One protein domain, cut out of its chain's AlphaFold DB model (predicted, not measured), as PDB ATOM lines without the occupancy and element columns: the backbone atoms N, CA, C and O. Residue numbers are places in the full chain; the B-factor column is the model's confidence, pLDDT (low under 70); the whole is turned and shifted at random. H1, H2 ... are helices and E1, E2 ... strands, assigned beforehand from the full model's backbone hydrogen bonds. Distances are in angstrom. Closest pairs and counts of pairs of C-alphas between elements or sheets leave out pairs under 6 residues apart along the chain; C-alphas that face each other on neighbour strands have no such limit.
ATOM      1  N   VAL A   7      84.175  51.507 111.765       91.69
ATOM      2  CA  VAL A   7      85.368  50.946 111.143       91.69
ATOM      3  C   VAL A   7      85.968  49.936 112.107       91.69
ATOM      4  O   VAL A   7      86.078  50.201 113.305       91.69
ATOM      5  N   VAL A   8      86.374  48.783 111.578       93.50
ATOM      6  CA  VAL A   8      87.173  47.799 112.311       93.50
ATOM      7  C   VAL A   8      88.605  47.889 111.810       93.50
ATOM      8  O   VAL A   8      88.857  47.688 110.622       93.50
ATOM      9  N   GLN A   9      89.545  48.172 112.705       91.69
ATOM     10  CA  GLN A   9      90.964  48.235 112.376       91.69
ATOM     11  C   GLN A   9      91.792  47.453 113.382       91.69
ATOM     12  O   GLN A   9      91.624  47.593 114.593       91.69
ATOM     13  N   ARG A  10      92.739  46.669 112.866       92.44
ATOM     14  CA  ARG A  10      93.770  46.053 113.690       92.44
ATOM     15  C   ARG A  10      94.826  47.090 114.047       92.44
ATOM     16  O   ARG A  10      95.427  47.676 113.147       92.44
ATOM     17  N   ILE A  11      95.068  47.285 115.338       89.62
ATOM     18  CA  ILE A  11      96.128  48.164 115.838       89.62
ATOM     19  C   ILE A  11      97.011  47.433 116.846       89.62
ATOM     20  O   ILE A  11      96.599  46.451 117.473       89.62
ATOM     21  N   SER A  12      98.233  47.928 116.999       89.44
ATOM     22  CA  SER A  12      99.161  47.486 118.033       89.44
ATOM     23  C   SER A  12      99.070  48.417 119.235       89.44
ATOM     24  O   SER A  12      99.068  49.637 119.093       89.44
ATOM     25  N   ILE A  13      99.004  47.836 120.425       89.88
ATOM     26  CA  ILE A  13      98.991  48.549 121.698       89.88
ATOM     27  C   ILE A  13     100.127  48.039 122.577       89.88
ATOM     28  O   ILE A  13     100.545  46.887 122.462       89.88
ATOM     29  N   CYS A  14     100.601  48.887 123.482       88.81
ATOM     30  CA  CYS A  14     101.529  48.482 124.526       88.81
ATOM     31  C   CYS A  14     100.749  48.202 125.805       88.81
ATOM     32  O   CYS A  14     100.070  49.084 126.338       88.81
ATOM     33  N   THR A  15     100.819  46.974 126.297       88.94
ATOM     34  CA  THR A  15     100.171  46.584 127.548       88.94
ATOM     35  C   THR A  15     101.049  45.570 128.259       88.94
ATOM     36  O   THR A  15     101.659  44.721 127.613       88.94
ATOM     37  N   GLU A  16     101.194  45.715 129.577       86.69
ATOM     38  CA  GLU A  16     102.039  44.829 130.395       86.69
ATOM     39  C   GLU A  16     103.496  44.735 129.888       86.69
ATOM     40  O   GLU A  16     104.144  43.695 129.972       86.69
ATOM     41  N   GLY A  17     104.014  45.832 129.318       85.94
ATOM     42  CA  GLY A  17     105.362  45.890 128.741       85.94
ATOM     43  C   GLY A  17     105.536  45.095 127.442       85.94
ATOM     44  O   GLY A  17     106.665  44.848 127.029       85.94
ATOM     45  N   GLN A  18     104.444  44.671 126.801       89.56
ATOM     46  CA  GLN A  18     104.470  43.899 125.564       89.56
ATOM     47  C   GLN A  18     103.614  44.549 124.477       89.56
ATOM     48  O   GLN A  18     102.515  45.051 124.729       89.56
ATOM     49  N   THR A  19     104.100  44.482 123.237       90.88
ATOM     50  CA  THR A  19     103.308  44.854 122.064       90.88
ATOM     51  C   THR A  19     102.276  43.767 121.794       90.88
ATOM     52  O   THR A  19     102.615  42.614 121.516       90.88
ATOM     53  N   ARG A  20     100.999  44.132 121.864       92.81
ATOM     54  CA  ARG A  20      99.858  43.244 121.632       92.81
ATOM     55  C   ARG A  20      98.984  43.802 120.518       92.81
ATOM     56  O   ARG A  20      98.850  45.012 120.377       92.81
ATOM     57  N   ALA A  21      98.386  42.921 119.723       93.38
ATOM     58  CA  ALA A  21      97.432  43.316 118.691       93.38
ATOM     59  C   ALA A  21      95.997  43.277 119.233       93.38
ATOM     60  O   ALA A  21      95.634  42.371 119.994       93.38
ATOM     61  N   ILE A  22      95.187  44.243 118.806       94.94
ATOM     62  CA  ILE A  22      93.744  44.297 119.044       94.94
ATOM     63  C   ILE A  22      93.020  44.626 117.737       94.94
ATOM     64  O   ILE A  22      93.543  45.373 116.912       94.94
ATOM     65  N   ASP A  23      91.808  44.109 117.572       95.62
ATOM     66  CA  ASP A  23      90.852  44.594 116.582       95.62
ATOM     67  C   ASP A  23      89.942  45.621 117.261       95.62
ATOM     68  O   ASP A  23      89.167  45.306 118.168       95.62
ATOM     69  N   LEU A  24      90.080  46.877 116.851       94.69
ATOM     70  CA  LEU A  24      89.354  48.014 117.392       94.69
ATOM     71  C   LEU A  24      88.180  48.352 116.478       94.69
ATOM     72  O   LEU A  24      88.379  48.618 115.296       94.69
ATOM     73  N   THR A  25      86.966  48.391 117.026       95.44
ATOM     74  CA  THR A  25      85.809  49.002 116.358       95.44
ATOM     75  C   THR A  25      85.597  50.402 116.901       95.44
ATOM     76  O   THR A  25      85.410  50.597 118.107       95.44
ATOM     77  N   PHE A  26      85.607  51.379 116.011       93.62
ATOM     78  CA  PHE A  26      85.436  52.784 116.344       93.62
ATOM     79  C   PHE A  26      84.774  53.504 115.173       93.62
ATOM     80  O   PHE A  26      84.658  52.969 114.075       93.62
ATOM     81  N   CYS A  27      84.379  54.743 115.393       91.62
ATOM     82  CA  CYS A  27      84.033  55.665 114.322       91.62
ATOM     83  C   CYS A  27      84.928  56.903 114.437       91.62
ATOM     84  O   CYS A  27      85.456  57.196 115.519       91.62
ATOM     85  N   ILE A  28      85.093  57.631 113.338       90.62
ATOM     86  CA  ILE A  28      85.947  58.813 113.288       90.62
ATOM     87  C   ILE A  28      85.248  59.958 112.555       90.62
ATOM     88  O   ILE A  28      84.717  59.777 111.462       90.62
ATOM     89  N   ASP A  29      85.277  61.140 113.163       89.31
ATOM     90  CA  ASP A  29      84.924  62.413 112.538       89.31
ATOM     91  C   ASP A  29      86.221  63.227 112.380       89.31
ATOM     92  O   ASP A  29      87.089  63.195 113.255       89.31
ATOM     93  N   SER A  30      86.397  63.948 111.271       88.19
ATOM     94  CA  SER A  30      87.632  64.700 110.999       88.19
ATOM     95  C   SER A  30      87.392  66.153 110.650       88.19
ATOM     96  O   SER A  30      86.414  66.509 109.997       88.19
ATOM     97  N   TYR A  31      88.324  66.984 111.101       87.81
ATOM     98  CA  TYR A  31      88.248  68.435 111.112       87.81
ATOM     99  C   TYR A  31      89.598  68.989 110.649       87.81
ATOM    100  O   TYR A  31      90.500  69.252 111.445       87.81
ATOM    101  N   CYS A  32      89.757  69.135 109.336       85.94
ATOM    102  CA  CYS A  32      90.961  69.695 108.732       85.94
ATOM    103  C   CYS A  32      90.604  70.932 107.901       85.94
ATOM    104  O   CYS A  32      90.060  70.772 106.808       85.94
ATOM    105  N   PRO A  33      90.886  72.159 108.391       86.69
ATOM    106  CA  PRO A  33      91.687  72.505 109.579       86.69
ATOM    107  C   PRO A  33      90.961  72.256 110.911       86.69
ATOM    108  O   PRO A  33      89.732  72.174 110.931       86.69
ATOM    109  N   ALA A  34      91.726  72.186 112.011       89.56
ATOM    110  CA  ALA A  34      91.197  71.929 113.353       89.56
ATOM    111  C   ALA A  34      90.049  72.886 113.706       89.56
ATOM    112  O   ALA A  34      90.158  74.097 113.504       89.56
ATOM    113  N   GLN A  35      88.954  72.343 114.238       89.88
ATOM    114  CA  GLN A  35      87.749  73.107 114.576       89.88
ATOM    115  C   GLN A  35      87.487  73.055 116.082       89.88
ATOM    116  O   GLN A  35      87.688  71.994 116.682       89.88
ATOM    117  N   PRO A  36      87.009  74.151 116.706       88.56
ATOM    118  CA  PRO A  36      86.488  74.101 118.067       88.56
ATOM    119  C   PRO A  36      85.387  73.046 118.154       88.56
ATOM    120  O   PRO A  36      84.378  73.138 117.454       88.56
ATOM    121  N   TYR A  37      85.577  72.043 119.006       83.69
ATOM    122  CA  TYR A  37      84.562  71.024 119.225       83.69
ATOM    123  C   TYR A  37      83.867  71.267 120.565       83.69
ATOM    124  O   TYR A  37      84.552  71.359 121.588       83.69
ATOM    125  N   PRO A  38      82.526  71.362 120.599       78.25
ATOM    126  CA  PRO A  38      81.790  71.463 121.848       78.25
ATOM    127  C   PRO A  38      81.877  70.120 122.584       78.25
ATOM    128  O   PRO A  38      81.063  69.220 122.385       78.25
ATOM    129  N   SER A  39      82.905  69.975 123.416       77.31
ATOM    130  CA  SER A  39      83.084  68.838 124.312       77.31
ATOM    131  C   SER A  39      82.720  69.244 125.738       77.31
ATOM    132  O   SER A  39      83.077  70.349 126.161       77.31
ATOM    133  N   PRO A  40      82.116  68.345 126.539       72.62
ATOM    134  CA  PRO A  40      82.013  68.545 127.985       72.62
ATOM    135  C   PRO A  40      83.385  68.728 128.659       72.62
ATOM    136  O   PRO A  40      83.460  69.216 129.781       72.62
ATOM    137  N   CYS A  41      84.477  68.385 127.969       70.81
ATOM    138  CA  CYS A  41      85.846  68.547 128.445       70.81
ATOM    139  C   CYS A  41      86.433  69.944 128.174       70.81
ATOM    140  O   CYS A  41      87.591  70.185 128.509       70.81
ATOM    141  N   GLY A  42      85.682  70.842 127.528       74.69
ATOM    142  CA  GLY A  42      86.149  72.154 127.078       74.69
ATOM    143  C   GLY A  42      86.172  72.288 125.553       74.69
ATOM    144  O   GLY A  42      86.222  71.303 124.822       74.69
ATOM    145  N   GLY A  43      86.117  73.527 125.064       75.56
ATOM    146  CA  GLY A  43      85.959  73.855 123.642       75.56
ATOM    147  C   GLY A  43      87.266  74.107 122.891       75.56
ATOM    148  O   GLY A  43      87.374  75.126 122.213       75.56
ATOM    149  N   GLN A  44      88.276  73.244 123.033       84.88
ATOM    150  CA  GLN A  44      89.523  73.424 122.281       84.88
ATOM    151  C   GLN A  44      89.415  72.901 120.839       84.88
ATOM    152  O   GLN A  44      88.632  71.979 120.580       84.88
ATOM    153  N   PRO A  45      90.180  73.470 119.889       90.38
ATOM    154  CA  PRO A  45      90.237  72.954 118.532       90.38
ATOM    155  C   PRO A  45      90.773  71.524 118.483       90.38
ATOM    156  O   PRO A  45      91.773  71.206 119.127       90.38
ATOM    157  N   VAL A  46      90.124  70.673 117.693       90.44
ATOM    158  CA  VAL A  46      90.553  69.290 117.446       90.44
ATOM    159  C   VAL A  46      90.650  69.030 115.955       90.44
ATOM    160  O   VAL A  46      89.871  69.575 115.174       90.44
ATOM    161  N   ASN A  47      91.603  68.191 115.567       91.12
ATOM    162  CA  ASN A  47      91.806  67.755 114.190       91.12
ATOM    163  C   ASN A  47      90.935  66.547 113.842       91.12
ATOM    164  O   ASN A  47      90.536  66.370 112.696       91.12
ATOM    165  N   ALA A  48      90.642  65.703 114.826       89.44
ATOM    166  CA  ALA A  48      89.729  64.587 114.668       89.44
ATOM    167  C   ALA A  48      89.103  64.201 116.000       89.44
ATOM    168  O   ALA A  48      89.576  64.564 117.083       89.44
ATOM    169  N   ARG A  49      88.040  63.417 115.893       89.81
ATOM    170  CA  ARG A  49      87.354  62.800 117.008       89.81
ATOM    171  C   ARG A  49      87.153  61.324 116.727       89.81
ATOM    172  O   ARG A  49      86.633  60.971 115.677       89.81
ATOM    173  N   VAL A  50      87.509  60.483 117.686       91.56
ATOM    174  CA  VAL A  50      87.308  59.033 117.630       91.56
ATOM    175  C   VAL A  50      86.375  58.622 118.757       91.56
ATOM    176  O   VAL A  50      86.558  59.059 119.891       91.56
ATOM    177  N   ILE A  51      85.391  57.772 118.463       92.62
ATOM    178  CA  ILE A  51      84.592  57.101 119.497       92.62
ATOM    179  C   ILE A  51      84.878  55.608 119.445       92.62
ATOM    180  O   ILE A  51      84.568  54.954 118.449       92.62
ATOM    181  N   ILE A  52      85.462  55.078 120.516       94.56
ATOM    182  CA  ILE A  52      85.775  53.656 120.662       94.56
ATOM    183  C   ILE A  52      84.515  52.911 121.100       94.56
ATOM    184  O   ILE A  52      83.960  53.238 122.144       94.56
ATOM    185  N   LYS A  53      84.116  51.888 120.337       94.62
ATOM    186  CA  LYS A  53      82.884  51.113 120.571       94.62
ATOM    187  C   LYS A  53      83.117  49.651 120.949       94.62
ATOM    188  O   LYS A  53      82.308  49.044 121.645       94.62
ATOM    189  N   LYS A  54      84.196  49.046 120.450       96.12
ATOM    190  CA  LYS A  54      84.522  47.640 120.720       96.12
ATOM    191  C   LYS A  54      86.023  47.419 120.656       96.12
ATOM    192  O   LYS A  54      86.675  47.971 119.776       96.12
ATOM    193  N   ILE A  55      86.557  46.581 121.534       97.19
ATOM    194  CA  ILE A  55      87.966  46.187 121.537       97.19
ATOM    195  C   ILE A  55      88.052  44.667 121.644       97.19
ATOM    196  O   ILE A  55      87.568  44.083 122.610       97.19
ATOM    197  N   CYS A  56      88.688  44.029 120.670       97.50
ATOM    198  CA  CYS A  56      88.890  42.585 120.636       97.50
ATOM    199  C   CYS A  56      90.392  42.257 120.669       97.50
ATOM    200  O   CYS A  56      91.066  42.379 119.647       97.50
ATOM    201  N   PRO A  57      90.943  41.846 121.820       96.75
ATOM    202  CA  PRO A  57      92.243  41.183 121.906       96.75
ATOM    203  C   PRO A  57      92.440  40.071 120.861       96.75
ATOM    204  O   PRO A  57      91.580  39.210 120.685       96.75
ATOM    205  N   VAL A  58      93.583  40.072 120.164       96.69
ATOM    206  CA  VAL A  58      93.896  39.083 119.114       96.69
ATOM    207  C   VAL A  58      94.884  38.045 119.639       96.69
ATOM    208  O   VAL A  58      96.086  38.299 119.703       96.69
ATOM    209  N   GLY A  59      94.387  36.859 119.994       95.06
ATOM    210  CA  GLY A  59      95.221  35.753 120.492       95.06
ATOM    211  C   GLY A  59      95.633  35.885 121.963       95.06
ATOM    212  O   GLY A  59      96.598  35.258 122.392       95.06
ATOM    213  N   TRP A  60      94.925  36.712 122.731       94.44
ATOM    214  CA  TRP A  60      95.083  36.879 124.177       94.44
ATOM    215  C   TRP A  60      93.759  37.364 124.782       94.44
ATOM    216  O   TRP A  60      92.828  37.674 124.043       94.44
ATOM    217  N   THR A  61      93.674  37.435 126.109       93.06
ATOM    218  CA  THR A  61      92.486  37.929 126.821       93.06
ATOM    219  C   THR A  61      92.886  39.091 127.716       93.06
ATOM    220  O   THR A  61      93.833  38.981 128.490       93.06
ATOM    221  N   ALA A  62      92.148  40.195 127.626       90.00
ATOM    222  CA  ALA A  62      92.265  41.318 128.545       90.00
ATOM    223  C   ALA A  62      91.159  41.206 129.595       90.00
ATOM    224  O   ALA A  62      89.985  41.241 129.239       90.00
ATOM    225  N   THR A  63      91.513  41.093 130.873       87.00
ATOM    226  CA  THR A  63      90.538  40.996 131.976       87.00
ATOM    227  C   THR A  63      90.204  42.344 132.605       87.00
ATOM    228  O   THR A  63      89.338  42.416 133.467       87.00
ATOM    229  N   ASN A  64      90.889  43.414 132.196       91.50
ATOM    230  CA  ASN A  64      90.704  44.750 132.741       91.50
ATOM    231  C   ASN A  64      90.514  45.763 131.610       91.50
ATOM    232  O   ASN A  64      91.465  46.133 130.912       91.50
ATOM    233  N   ILE A  65      89.279  46.238 131.464       92.94
ATOM    234  CA  ILE A  65      88.913  47.209 130.436       92.94
ATOM    235  C   ILE A  65      89.622  48.559 130.598       92.94
ATOM    236  O   ILE A  65      89.916  49.215 129.603       92.94
ATOM    237  N   ASN A  66      89.970  48.964 131.824       90.56
ATOM    238  CA  ASN A  66      90.675  50.226 132.055       90.56
ATOM    239  C   ASN A  66      92.057  50.199 131.412       90.56
ATOM    240  O   ASN A  66      92.380  51.071 130.606       90.56
ATOM    241  N   THR A  67      92.843  49.166 131.720       89.62
ATOM    242  CA  THR A  67      94.172  48.975 131.127       89.62
ATOM    243  C   THR A  67      94.068  48.891 129.609       89.62
ATOM    244  O   THR A  67      94.823  49.552 128.901       89.62
ATOM    245  N   LEU A  68      93.090  48.132 129.104       92.00
ATOM    246  CA  LEU A  68      92.887  47.955 127.672       92.00
ATOM    247  C   LEU A  68      92.571  49.276 126.958       92.00
ATOM    248  O   LEU A  68      93.168  49.561 125.921       92.00
ATOM    249  N   LEU A  69      91.676  50.102 127.504       91.62
ATOM    250  CA  LEU A  69      91.316  51.399 126.927       91.62
ATOM    251  C   LEU A  69      92.461  52.403 126.983       91.62
ATOM    252  O   LEU A  69      92.697  53.083 125.989       91.62
ATOM    253  N   ILE A  70      93.201  52.470 128.093       87.38
ATOM    254  CA  ILE A  70      94.383  53.337 128.214       87.38
ATOM    255  C   ILE A  70      95.407  52.970 127.133       87.38
ATOM    256  O   ILE A  70      95.831  53.831 126.357       87.38
ATOM    257  N   SER A  71      95.745  51.682 127.026       88.81
ATOM    258  CA  SER A  71      96.657  51.161 126.005       88.81
ATOM    259  C   SER A  71      96.126  51.372 124.581       88.81
ATOM    260  O   SER A  71      96.904  51.623 123.665       88.81
ATOM    261  N   THR A  72      94.808  51.318 124.384       90.75
ATOM    262  CA  THR A  72      94.159  51.576 123.089       90.75
ATOM    263  C   THR A  72      94.240  53.045 122.699       90.75
ATOM    264  O   THR A  72      94.641  53.343 121.582       90.75
ATOM    265  N   ILE A  73      93.923  53.972 123.605       87.62
ATOM    266  CA  ILE A  73      94.049  55.421 123.372       87.62
ATOM    267  C   ILE A  73      95.505  55.779 123.042       87.62
ATOM    268  O   ILE A  73      95.758  56.595 122.155       87.62
ATOM    269  N   ALA A  74      96.462  55.128 123.710       82.12
ATOM    270  CA  ALA A  74      97.879  55.235 123.394       82.12
ATOM    271  C   ALA A  74      98.208  54.725 121.982       82.12
ATOM    272  O   ALA A  74      98.804  55.455 121.192       82.12
ATOM    273  N   GLY A  75      97.789  53.500 121.654       81.81
ATOM    274  CA  GLY A  75      98.058  52.864 120.361       81.81
ATOM    275  C   GLY A  75      97.384  53.563 119.181       81.81
ATOM    276  O   GLY A  75      97.971  53.653 118.110       81.81
ATOM    277  N   LEU A  76      96.203  54.151 119.388       82.81
ATOM    278  CA  LEU A  76      95.531  55.021 118.416       82.81
ATOM    279  C   LEU A  76      96.373  56.237 118.015       82.81
ATOM    280  O   LEU A  76      96.143  56.845 116.970       82.81
ATOM    281  N   GLY A  77      97.331  56.604 118.859       73.88
ATOM    282  CA  GLY A  77      98.178  57.749 118.652       73.88
ATOM    283  C   GLY A  77      99.200  57.610 117.541       73.88
ATOM    284  O   GLY A  77      99.844  56.574 117.380       73.88
ATOM    285  N   ALA A  78      99.422  58.724 116.835       71.75
ATOM    286  CA  ALA A  78     100.392  58.824 115.744       71.75
ATOM    287  C   ALA A  78     101.802  58.366 116.158       71.75
ATOM    288  O   ALA A  78     102.493  57.714 115.375       71.75
ATOM    289  N   CYS A  79     102.197  58.660 117.401       76.12
ATOM    290  CA  CYS A  79     103.528  58.347 117.909       76.12
ATOM    291  C   CYS A  79     103.762  56.844 118.128       76.12
ATOM    292  O   CYS A  79     104.842  56.354 117.815       76.12
ATOM    293  N   CYS A  80     102.768  56.102 118.632       73.94
ATOM    294  CA  CYS A  80     102.933  54.673 118.926       73.94
ATOM    295  C   CYS A  80     102.667  53.771 117.710       73.94
ATOM    296  O   CYS A  80     103.079  52.616 117.707       73.94
ATOM    297  N   SER A  81     101.999  54.287 116.676       68.31
ATOM    298  CA  SER A  81     101.635  53.526 115.475       68.31
ATOM    299  C   SER A  81     102.594  53.730 114.296       68.31
ATOM    300  O   SER A  81     102.215  53.502 113.151       68.31
ATOM    301  N   GLY A  82     103.832  54.187 114.529       62.84
ATOM    302  CA  GLY A  82     104.825  54.371 113.461       62.84
ATOM    303  C   GLY A  82     104.362  55.319 112.346       62.84
ATOM    304  O   GLY A  82     104.700  55.108 111.185       62.84
ATOM    305  N   ASN A  83     103.555  56.334 112.682       56.94
ATOM    306  CA  ASN A  83     102.875  57.230 111.737       56.94
ATOM    307  C   ASN A  83     101.832  56.552 110.822       56.94
ATOM    308  O   ASN A  83     101.408  57.139 109.831       56.94
ATOM    309  N   THR A  84     101.387  55.334 111.135       54.81
ATOM    310  CA  THR A  84     100.298  54.655 110.417       54.81
ATOM    311  C   THR A  84      98.966  55.054 111.060       54.81
ATOM    312  O   THR A  84      98.623  54.601 112.148       54.81
ATOM    313  N   TYR A  85      98.256  55.991 110.433       64.25
ATOM    314  CA  TYR A  85      97.092  56.678 111.008       64.25
ATOM    315  C   TYR A  85      95.786  55.864 110.936       64.25
ATOM    316  O   TYR A  85      95.615  55.030 110.048       64.25
ATOM    317  N   LEU A  86      94.812  56.199 111.798       62.25
ATOM    318  CA  LEU A  86      93.389  56.134 111.435       62.25
ATOM    319  C   LEU A  86      93.120  57.318 110.484       62.25
ATOM    320  O   LEU A  86      93.120  58.464 110.940       62.25
ATOM    321  N   PRO A  87      93.007  57.120 109.162       57.12
ATOM    322  CA  PRO A  87      93.191  58.211 108.221       57.12
ATOM    323  C   PRO A  87      91.897  58.999 108.033       57.12
ATOM    324  O   PRO A  87      90.898  58.461 107.563       57.12
ATOM    325  N   ALA A  88      91.951  60.300 108.303       60.75
ATOM    326  CA  ALA A  88      91.079  61.264 107.624       60.75
ATOM    327  C   ALA A  88      91.669  62.689 107.519       60.75
ATOM    328  O   ALA A  88      91.058  63.563 106.910       60.75
ATOM    329  N   CYS A  89      92.886  62.924 108.028       66.81
ATOM    330  CA  CYS A  89      93.538  64.233 108.042       66.81
ATOM    331  C   CYS A  89      95.053  64.124 107.808       66.81
ATOM    332  O   CYS A  89      95.693  63.230 108.359       66.81
ATOM    333  N   THR A  90      95.635  65.058 107.045       72.00
ATOM    334  CA  THR A  90      97.098  65.200 106.933       72.00
ATOM    335  C   THR A  90      97.661  65.715 108.252       72.00
ATOM    336  O   THR A  90      97.177  66.719 108.779       72.00
ATOM    337  N   LEU A  91      98.679  65.038 108.785       69.62
ATOM    338  CA  LEU A  91      99.284  65.422 110.051       69.62
ATOM    339  C   LEU A  91     100.069  66.731 109.892       69.62
ATOM    340  O   LEU A  91     101.017  66.824 109.113       69.62
ATOM    341  N   ASN A  92      99.659  67.752 110.631       71.88
ATOM    342  CA  ASN A  92     100.434  68.959 110.877       71.88
ATOM    343  C   ASN A  92     101.431  68.715 112.028       71.88
ATOM    344  O   ASN A  92     101.397  67.682 112.694       71.88
ATOM    345  N   THR A  93     102.322  69.673 112.292       77.88
ATOM    346  CA  THR A  93     103.298  69.601 113.403       77.88
ATOM    347  C   THR A  93     102.650  69.523 114.791       77.88
ATOM    348  O   THR A  93     103.333  69.282 115.781       77.88
ATOM    349  N   ASP A  94     101.342  69.770 114.869       84.25
ATOM    350  CA  ASP A  94     100.565  69.788 116.098       84.25
ATOM    351  C   ASP A  94      99.144  69.273 115.849       84.25
ATOM    352  O   ASP A  94      98.304  69.987 115.292       84.25
ATOM    353  N   TYR A  95      98.894  68.023 116.234       87.31
ATOM    354  CA  TYR A  95      97.635  67.332 115.982       87.31
ATOM    355  C   TYR A  95      96.933  66.990 117.293       87.31
ATOM    356  O   TYR A  95      97.487  66.277 118.131       87.31
ATOM    357  N   VAL A  96      95.693  67.447 117.462       89.88
ATOM    358  CA  VAL A  96      94.869  67.168 118.643       89.88
ATOM    359  C   VAL A  96      93.726  66.226 118.278       89.88
ATOM    360  O   VAL A  96      92.873  66.538 117.446       89.88
ATOM    361  N   LEU A  97      93.687  65.080 118.946       89.62
ATOM    362  CA  LEU A  97      92.655  64.062 118.833       89.62
ATOM    363  C   LEU A  97      91.755  64.099 120.069       89.62
ATOM    364  O   LEU A  97      92.239  64.000 121.196       89.62
ATOM    365  N   LEU A  98      90.440  64.189 119.871       91.25
ATOM    366  CA  LEU A  98      89.469  63.905 120.925       91.25
ATOM    367  C   LEU A  98      89.091  62.427 120.868       91.25
ATOM    368  O   LEU A  98      88.437  61.993 119.923       91.25
ATOM    369  N   VAL A  99      89.468  61.654 121.879       91.88
ATOM    370  CA  VAL A  99      89.062  60.250 121.992       91.88
ATOM    371  C   VAL A  99      87.963  60.135 123.032       91.88
ATOM    372  O   VAL A  99      88.145  60.534 124.180       91.88
ATOM    373  N   SER A 100      86.828  59.580 122.633       92.81
ATOM    374  CA  SER A 100      85.699  59.281 123.503       92.81
ATOM    375  C   SER A 100      85.498  57.771 123.604       92.81
ATOM    376  O   SER A 100      85.683  57.037 122.633       92.81
ATOM    377  N   SER A 101      85.071  57.305 124.767       93.56
ATOM    378  CA  SER A 101      84.627  55.930 124.998       93.56
ATOM    379  C   SER A 101      83.406  55.952 125.908       93.56
ATOM    380  O   SER A 101      83.269  56.858 126.736       93.56
ATOM    381  N   ASN A 102      82.516  54.967 125.789       93.50
ATOM    382  CA  ASN A 102      81.518  54.753 126.834       93.50
ATOM    383  C   ASN A 102      82.222  54.473 128.168       93.50
ATOM    384  O   ASN A 102      83.339  53.976 128.188       93.50
ATOM    385  N   LYS A 103      81.585  54.786 129.287       92.62
ATOM    386  CA  LYS A 103      82.069  54.449 130.626       92.62
ATOM    387  C   LYS A 103      81.670  53.026 131.021       92.62
ATOM    388  O   LYS A 103      82.270  52.459 131.922       92.62
ATOM    389  N   CYS A 104      80.664  52.452 130.373       94.19
ATOM    390  CA  CYS A 104      80.079  51.164 130.715       94.19
ATOM    391  C   CYS A 104      80.415  50.125 129.652       94.19
ATOM    392  O   CYS A 104      79.963  50.226 128.509       94.19
ATOM    393  N   TRP A 105      81.166  49.109 130.056       95.75
ATOM    394  CA  TRP A 105      81.674  48.069 129.172       95.75
ATOM    395  C   TRP A 105      81.295  46.689 129.669       95.75
ATOM    396  O   TRP A 105      81.190  46.459 130.868       95.75
ATOM    397  N   THR A 106      81.134  45.749 128.752       95.56
ATOM    398  CA  THR A 106      80.959  44.339 129.087       95.56
ATOM    399  C   THR A 106      81.857  43.487 128.206       95.56
ATOM    400  O   THR A 106      82.140  43.847 127.059       95.56
ATOM    401  N   MET A 107      82.334  42.381 128.765       95.44
ATOM    402  CA  MET A 107      83.152  41.412 128.054       95.44
ATOM    403  C   MET A 107      82.268  40.264 127.576       95.44
ATOM    404  O   MET A 107      81.607  39.607 128.378       95.44
ATOM    405  N   ASP A 108      82.299  39.994 126.276       94.00
ATOM    406  CA  ASP A 108      81.739  38.770 125.717       94.00
ATOM    407  C   ASP A 108      82.685  37.597 126.047       94.00
ATOM    408  O   ASP A 108      83.819  37.575 125.550       94.00
ATOM    409  N   PRO A 109      82.260  36.615 126.865       91.62
ATOM    410  CA  PRO A 109      83.118  35.504 127.274       91.62
ATOM    411  C   PRO A 109      83.419  34.520 126.134       91.62
ATOM    412  O   PRO A 109      84.343  33.720 126.251       91.62
ATOM    413  N   VAL A 110      82.652  34.551 125.041       92.94
ATOM    414  CA  VAL A 110      82.850  33.679 123.876       92.94
ATOM    415  C   VAL A 110      83.878  34.289 122.935       92.94
ATOM    416  O   VAL A 110      84.782  33.596 122.471       92.94
ATOM    417  N   THR A 111      83.762  35.587 122.651       93.69
ATOM    418  CA  THR A 111      84.655  36.251 121.689       93.69
ATOM    419  C   THR A 111      85.849  36.946 122.342       93.69
ATOM    420  O   THR A 111      86.695  37.467 121.621       93.69
ATOM    421  N   ASN A 112      85.913  37.006 123.678       94.06
ATOM    422  CA  ASN A 112      86.874  37.804 124.455       94.06
ATOM    423  C   ASN A 112      86.894  39.293 124.066       94.06
ATOM    424  O   ASN A 112      87.897  39.976 124.261       94.06
ATOM    425  N   CYS A 113      85.803  39.807 123.493       96.75
ATOM    426  CA  CYS A 113      85.728  41.201 123.080       96.75
ATOM    427  C   CYS A 113      85.037  42.031 124.150       96.75
ATOM    428  O   CYS A 113      83.998  41.639 124.675       96.75
ATOM    429  N   TRP A 114      85.554  43.227 124.374       96.81
ATOM    430  CA  TRP A 114      84.897  44.256 125.158       96.81
ATOM    431  C   TRP A 114      84.033  45.122 124.254       96.81
ATOM    432  O   TRP A 114      84.502  45.571 123.207       96.81
ATOM    433  N   ALA A 115      82.790  45.371 124.647       95.81
ATOM    434  CA  ALA A 115      81.862  46.246 123.937       95.81
ATOM    435  C   ALA A 115      81.146  47.193 124.904       95.81
ATOM    436  O   ALA A 115      81.021  46.903 126.097       95.81
ATOM    437  N   GLU A 116      80.660  48.317 124.383       93.50
ATOM    438  CA  GLU A 116      79.796  49.224 125.138       93.50
ATOM    439  C   GLU A 116      78.518  48.497 125.583       93.50
ATOM    440  O   GLU A 116      77.853  47.834 124.787       93.50
ATOM    441  N   CYS A 117      78.135  48.658 126.848       90.44
ATOM    442  CA  CYS A 117      76.895  48.079 127.368       90.44
ATOM    443  C   CYS A 117      75.633  48.712 126.784       90.44
ATOM    444  O   CYS A 117      74.595  48.067 126.649       90.44
ATOM    445  N   THR A 118      75.701  50.008 126.499       82.56
ATOM    446  CA  THR A 118      74.599  50.794 125.954       82.56
ATOM    447  C   THR A 118      75.169  51.803 124.971       82.56
ATOM    448  O   THR A 118      76.267  52.306 125.162       82.56
ATOM    449  N   THR A 119      74.428  52.154 123.925       72.56
ATOM    450  CA  THR A 119      74.909  53.105 122.905       72.56
ATOM    451  C   THR A 119      74.842  54.575 123.343       72.56
ATOM    452  O   THR A 119      75.392  55.446 122.672       72.56
ATOM    453  N   LEU A 120      74.155  54.871 124.454       73.81
ATOM    454  CA  LEU A 120      73.901  56.225 124.974       73.81
ATOM    455  C   LEU A 120      74.309  56.375 126.451       73.81
ATOM    456  O   LEU A 120      73.703  57.141 127.196       73.81
ATOM    457  N   GLY A 121      75.300  55.602 126.894       76.25
ATOM    458  CA  GLY A 121      75.781  55.631 128.274       76.25
ATOM    459  C   GLY A 121      76.627  56.866 128.613       76.25
ATOM    460  O   GLY A 121      77.051  57.600 127.713       76.25
ATOM    461  N   PRO A 122      76.910  57.086 129.913       84.00
ATOM    462  CA  PRO A 122      77.903  58.072 130.331       84.00
ATOM    463  C   PRO A 122      79.222  57.822 129.596       84.00
ATOM    464  O   PRO A 122      79.601  56.675 129.379       84.00
ATOM    465  N   CYS A 123      79.925  58.882 129.204       90.19
ATOM    466  CA  CYS A 123      81.143  58.781 128.403       90.19
ATOM    467  C   CYS A 123      82.375  59.292 129.160       90.19
ATOM    468  O   CYS A 123      82.300  60.251 129.933       90.19
ATOM    469  N   CYS A 124      83.524  58.688 128.875       91.88
ATOM    470  CA  CYS A 124      84.832  59.276 129.123       91.88
ATOM    471  C   CYS A 124      85.297  59.980 127.845       91.88
ATOM    472  O   CYS A 124      85.022  59.523 126.732       91.88
ATOM    473  N   SER A 125      85.993  61.102 127.967       92.06
ATOM    474  CA  SER A 125      86.599  61.772 126.817       92.06
ATOM    475  C   SER A 125      87.942  62.379 127.183       92.06
ATOM    476  O   SER A 125      88.100  62.924 128.272       92.06
ATOM    477  N   PHE A 126      88.903  62.280 126.268       90.88
ATOM    478  CA  PHE A 126      90.282  62.707 126.463       90.88
ATOM    479  C   PHE A 126      90.779  63.466 125.245       90.88
ATOM    480  O   PHE A 126      90.561  63.048 124.108       90.88
ATOM    481  N   PHE A 127      91.486  64.560 125.490       90.12
ATOM    482  CA  PHE A 127      92.212  65.264 124.449       90.12
ATOM    483  C   PHE A 127      93.662  64.812 124.444       90.12
ATOM    484  O   PHE A 127      94.369  64.942 125.447       90.12
ATOM    485  N   VAL A 128      94.100  64.302 123.301       88.88
ATOM    486  CA  VAL A 128      95.445  63.780 123.104       88.88
ATOM    487  C   VAL A 128      96.128  64.592 122.017       88.88
ATOM    488  O   VAL A 128      95.653  64.660 120.888       88.88
ATOM    489  N   ARG A 129      97.239  65.230 122.370       89.38
ATOM    490  CA  ARG A 129      98.077  66.004 121.458       89.38
ATOM    491  C   ARG A 129      99.255  65.158 121.008       89.38
ATOM    492  O   ARG A 129      99.946  64.587 121.850       89.38
ATOM    493  N   TYR A 130      99.508  65.142 119.709       86.94
ATOM    494  CA  TYR A 130     100.657  64.495 119.091       86.94
ATOM    495  C   TYR A 130     101.524  65.547 118.414       86.94
ATOM    496  O   TYR A 130     101.032  66.366 117.634       86.94
ATOM    497  N   GLN A 131     102.817  65.510 118.715       87.81
ATOM    498  CA  GLN A 131     103.808  66.441 118.189       87.81
ATOM    499  C   GLN A 131     104.990  65.641 117.622       87.81
ATOM    500  O   GLN A 131     105.909  65.285 118.365       87.81
ATOM    501  N   PRO A 132     104.964  65.307 116.322       83.56
ATOM    502  CA  PRO A 132     106.093  64.667 115.654       83.56
ATOM    503  C   PRO A 132     107.294  65.612 115.573       83.56
ATOM    504  O   PRO A 132     107.139  66.820 115.395       83.56
ATOM    505  N   GLY A 133     108.498  65.054 115.656       81.75
ATOM    506  CA  GLY A 133     109.757  65.794 115.675       81.75
ATOM    507  C   GLY A 133     110.026  66.551 116.978       81.75
ATOM    508  O   GLY A 133     110.843  67.471 116.969       81.75
ATOM    509  N   VAL A 134     109.331  66.211 118.071       82.62
ATOM    510  CA  VAL A 134     109.456  66.878 119.376       82.62
ATOM    511  C   VAL A 134     109.813  65.855 120.468       82.62
ATOM    512  O   VAL A 134     109.137  64.827 120.551       82.62
ATOM    513  N   PRO A 135     110.802  66.149 121.344       79.62
ATOM    514  CA  PRO A 135     111.655  67.345 121.330       79.62
ATOM    515  C   PRO A 135     112.723  67.343 120.227       79.62
ATOM    516  O   PRO A 135     113.207  68.421 119.882       79.62
ATOM    517  N   THR A 136     113.084  66.186 119.667       85.56
ATOM    518  CA  THR A 136     114.080  66.096 118.588       85.56
ATOM    519  C   THR A 136     113.533  65.436 117.318       85.56
ATOM    520  O   THR A 136     112.498  64.766 117.318       85.56
ATOM    521  N   ALA A 137     114.214  65.661 116.191       81.31
ATOM    522  CA  ALA A 137     113.805  65.118 114.901       81.31
ATOM    523  C   ALA A 137     113.782  63.579 114.925       81.31
ATOM    524  O   ALA A 137     114.766  62.946 115.298       81.31
ATOM    525  N   GLY A 138     112.668  62.989 114.487       74.62
ATOM    526  CA  GLY A 138     112.449  61.539 114.518       74.62
ATOM    527  C   GLY A 138     111.749  61.028 115.781       74.62
ATOM    528  O   GLY A 138     111.256  59.904 115.770       74.62
ATOM    529  N   GLU A 139     111.630  61.846 116.829       81.81
ATOM    530  CA  GLU A 139     110.821  61.528 118.008       81.81
ATOM    531  C   GLU A 139     109.366  61.973 117.820       81.81
ATOM    532  O   GLU A 139     109.035  62.716 116.897       81.81
ATOM    533  N   CYS A 140     108.469  61.514 118.686       81.19
ATOM    534  CA  CYS A 140     107.081  61.951 118.674       81.19
ATOM    535  C   CYS A 140     106.564  62.045 120.107       81.19
ATOM    536  O   CYS A 140     106.445  61.039 120.809       81.19
ATOM    537  N   LEU A 141     106.255  63.268 120.539       84.94
ATOM    538  CA  LEU A 141     105.720  63.527 121.866       84.94
ATOM    539  C   LEU A 141     104.202  63.358 121.852       84.94
ATOM    540  O   LEU A 141     103.505  63.986 121.054       84.94
ATOM    541  N   THR A 142     103.688  62.560 122.786       84.81
ATOM    542  CA  THR A 142     102.250  62.479 123.049       84.81
ATOM    543  C   THR A 142     101.921  63.074 124.409       84.81
ATOM    544  O   THR A 142     102.483  62.666 125.422       84.81
ATOM    545  N   THR A 143     100.980  64.014 124.444       86.94
ATOM    546  CA  THR A 143     100.543  64.685 125.675       86.94
ATOM    547  C   THR A 143      99.039  64.535 125.858       86.94
ATOM    548  O   THR A 143      98.269  64.822 124.945       86.94
ATOM    549  N   ILE A 144      98.603  64.140 127.055       86.62
ATOM    550  CA  ILE A 144      97.191  64.224 127.440       86.62
ATOM    551  C   ILE A 144      96.924  65.653 127.913       86.62
ATOM    552  O   ILE A 144      97.439  66.068 128.947       86.62
ATOM    553  N   LEU A 145      96.137  66.414 127.151       87.06
ATOM    554  CA  LEU A 145      95.816  67.809 127.480       87.06
ATOM    555  C   LEU A 145      94.761  67.919 128.586       87.06
ATOM    556  O   LEU A 145      94.658  68.941 129.257       87.06
ATOM    557  N   GLY A 146      93.964  66.870 128.759       85.88
ATOM    558  CA  GLY A 146      92.919  66.796 129.765       85.88
ATOM    559  C   GLY A 146      91.890  65.733 129.414       85.88
ATOM    560  O   GLY A 146      91.924  65.133 128.335       85.88
ATOM    561  N   GLY A 147      90.954  65.521 130.328       86.62
ATOM    562  CA  GLY A 147      89.816  64.649 130.108       86.62
ATOM    563  C   GLY A 147      88.617  65.086 130.929       86.62
ATOM    564  O   GLY A 147      88.725  65.905 131.839       86.62
ATOM    565  N   CYS A 148      87.465  64.538 130.589       87.31
ATOM    566  CA  CYS A 148      86.232  64.742 131.319       87.31
ATOM    567  C   CYS A 148      85.416  63.464 131.346       87.31
ATOM    568  O   CYS A 148      85.616  62.526 130.568       87.31
ATOM    569  N   THR A 149      84.501  63.449 132.300       90.50
ATOM    570  CA  THR A 149      83.685  62.297 132.635       90.50
ATOM    571  C   THR A 149      82.252  62.751 132.737       90.50
ATOM    572  O   THR A 149      81.960  63.706 133.457       90.50
ATOM    573  N   ASP A 150      81.361  62.047 132.057       88.06
ATOM    574  CA  ASP A 150      79.942  62.157 132.347       88.06
ATOM    575  C   ASP A 150      79.670  61.636 133.780       88.06
ATOM    576  O   ASP A 150      80.133  60.537 134.137       88.06
ATOM    577  N   PRO A 151      78.958  62.404 134.629       86.88
ATOM    578  CA  PRO A 151      78.662  62.002 136.002       86.88
ATOM    579  C   PRO A 151      77.735  60.781 136.096       86.88
ATOM    580  O   PRO A 151      77.621  60.200 137.176       86.88
ATOM    581  N   GLY A 152      77.095  60.367 135.001       87.44
ATOM    582  CA  GLY A 152      76.238  59.191 134.957       87.44
ATOM    583  C   GLY A 152      76.933  57.900 135.405       87.44
ATOM    584  O   GLY A 152      78.164  57.751 135.390       87.44
ATOM    585  N   THR A 153      76.112  56.939 135.817       88.00
ATOM    586  CA  THR A 153      76.533  55.630 136.328       88.00
ATOM    587  C   THR A 153      76.096  54.504 135.396       88.00
ATOM    588  O   THR A 153      75.162  54.645 134.606       88.00
ATOM    589  N   CYS A 154      76.781  53.363 135.486       88.56
ATOM    590  CA  CYS A 154      76.412  52.162 134.748       88.56
ATOM    591  C   CYS A 154      75.252  51.461 135.453       88.56
ATOM    592  O   CYS A 154      75.428  50.876 136.518       88.56
ATOM    593  N   SER A 155      74.054  51.546 134.876       83.81
ATOM    594  CA  SER A 155      72.826  50.985 135.455       83.81
ATOM    595  C   SER A 155      72.550  49.535 135.046       83.81
ATOM    596  O   SER A 155      71.654  48.900 135.596       83.81
ATOM    597  N   SER A 156      73.293  49.004 134.071       86.00
ATOM    598  CA  SER A 156      73.060  47.672 133.510       86.00
ATOM    599  C   SER A 156      73.852  46.591 134.268       86.00
ATOM    600  O   SER A 156      75.056  46.765 134.482       86.00
ATOM    601  N   PRO A 157      73.220  45.472 134.672       86.00
ATOM    602  CA  PRO A 157      73.919  44.335 135.272       86.00
ATOM    603  C   PRO A 157      74.986  43.764 134.331       86.00
ATOM    604  O   PRO A 157      74.761  43.679 133.127       86.00
ATOM    605  N   GLY A 158      76.134  43.346 134.876       87.12
ATOM    606  CA  GLY A 158      77.233  42.776 134.081       87.12
ATOM    607  C   GLY A 158      78.082  43.807 133.327       87.12
ATOM    608  O   GLY A 158      78.904  43.427 132.494       87.12
ATOM    609  N   CYS A 159      77.888  45.096 133.621       91.75
ATOM    610  CA  CYS A 159      78.697  46.179 133.085       91.75
ATOM    611  C   CYS A 159      79.762  46.623 134.075       91.75
ATOM    612  O   CYS A 159      79.471  46.995 135.213       91.75
ATOM    613  N   GLU A 160      80.996  46.655 133.601       92.38
ATOM    614  CA  GLU A 160      82.120  47.241 134.295       92.38
ATOM    615  C   GLU A 160      82.191  48.737 134.009       92.38
ATOM    616  O   GLU A 160      81.997  49.202 132.882       92.38
ATOM    617  N   THR A 161      82.455  49.501 135.067       91.62
ATOM    618  CA  THR A 161      82.639  50.948 134.972       91.62
ATOM    619  C   THR A 161      84.110  51.244 134.718       91.62
ATOM    620  O   THR A 161      84.968  50.963 135.555       91.62
ATOM    621  N   GLN A 162      84.391  51.858 133.577       90.25
ATOM    622  CA  GLN A 162      85.678  52.452 133.268       90.25
ATOM    623  C   GLN A 162      85.942  53.649 134.192       90.25
ATOM    624  O   GLN A 162      85.095  54.528 134.380       90.25
TER     625      GLN A 162
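Overview. This is residues 7 to 162 of the 174 residues of an uncharacterized protein of 'Candidatus Kapabacteria' thiocyanatum (UniProt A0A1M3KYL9). One twisted, branched sheet of eight strands curls round a single helix, H1. The long strands E2 and E3 bend, and beyond E3 the sheet forks: E4 and the hairpin of E7 and E8 on one branch, the small hairpin of E5 and E6 on the other. The printed part has 156 residues, with one named helix and eight named strands; along the chain E1 to E3 come before H1, and E4 to E8 come after it; the class is mostly strand, and the pairing is mixed, with E3 and E4 parallel and the other neighbour pairs antiparallel. It is compact, with a radius of gyration of the C-alphas of 15.4 A and spans of 46 by 34 by 23 A.

Arrangement. Start at E3, residues 45 to 57, which has three neighbours and bends by 65 degrees at residue 54. On one side of it find E2, residues 18 to 36, antiparallel, with N 29 and O 49 2.9 A apart; E2 bends by 88 degrees at residue 23. On the other side are E4, residues 95 to 102, parallel, with N 50 and O 98 2.9 A apart, and E6, residues 113 to 116, antiparallel, with N 55 and O 114 2.8 A apart. Edge strand E1, residues 7 to 15, is antiparallel to E2, with N 11 and O 22 2.9 A apart; E1, E2 and E3 form a meander, each strand the antiparallel neighbour of the one before. E3 lies on one side of E4, and on the other side is E7, residues 123 to 132, antiparallel to E4, with N 99 and O 126 2.8 A apart; edge strand E8, residues 140 to 149, forms a hairpin with E7, with N 129 and O 143 2.8 A apart. E4 runs on into E5, residues 104 to 108, at 72 degrees; E5 and E6 form a hairpin, with N 106 and O 115 2.9 A apart. H1, residues 65 to 75, is on the sheet; its closest C-alphas to E1 are those of Gly 75 and Ile 13, 4.6 A apart. Every O i to N i+4 pair in H1 is within hydrogen-bond range. E3, H1 and E4 make a strand-helix-strand unit, two parallel neighbour strands with a helix between, with a right-handed crossover.

Along the chain. Find C-alpha 7 at (85.368, 50.946, 111.143), where E1 begins. E2 runs 35.9 A from first to last C-alpha, E3 32.0 A, E7 28.6 A and E8 27.2 A. H1 begins at C-alpha 65, (88.913, 47.209, 130.436), and runs 14.7 A. E8 ends at C-alpha 149, (83.685, 62.297, 132.635).

Size, cuts and confidence. The C-alphas of Ala 137 and Pro 157 are the two farthest apart, 49.4 A. The printed part has no cut. The link from H1 to E4, residues 76 to 94, is long; in it residues 81 to 89 and 91 have pLDDT under 70. Past E8, look at residues 160 to 161, which pair antiparallel with residues 104 to 105 of E5.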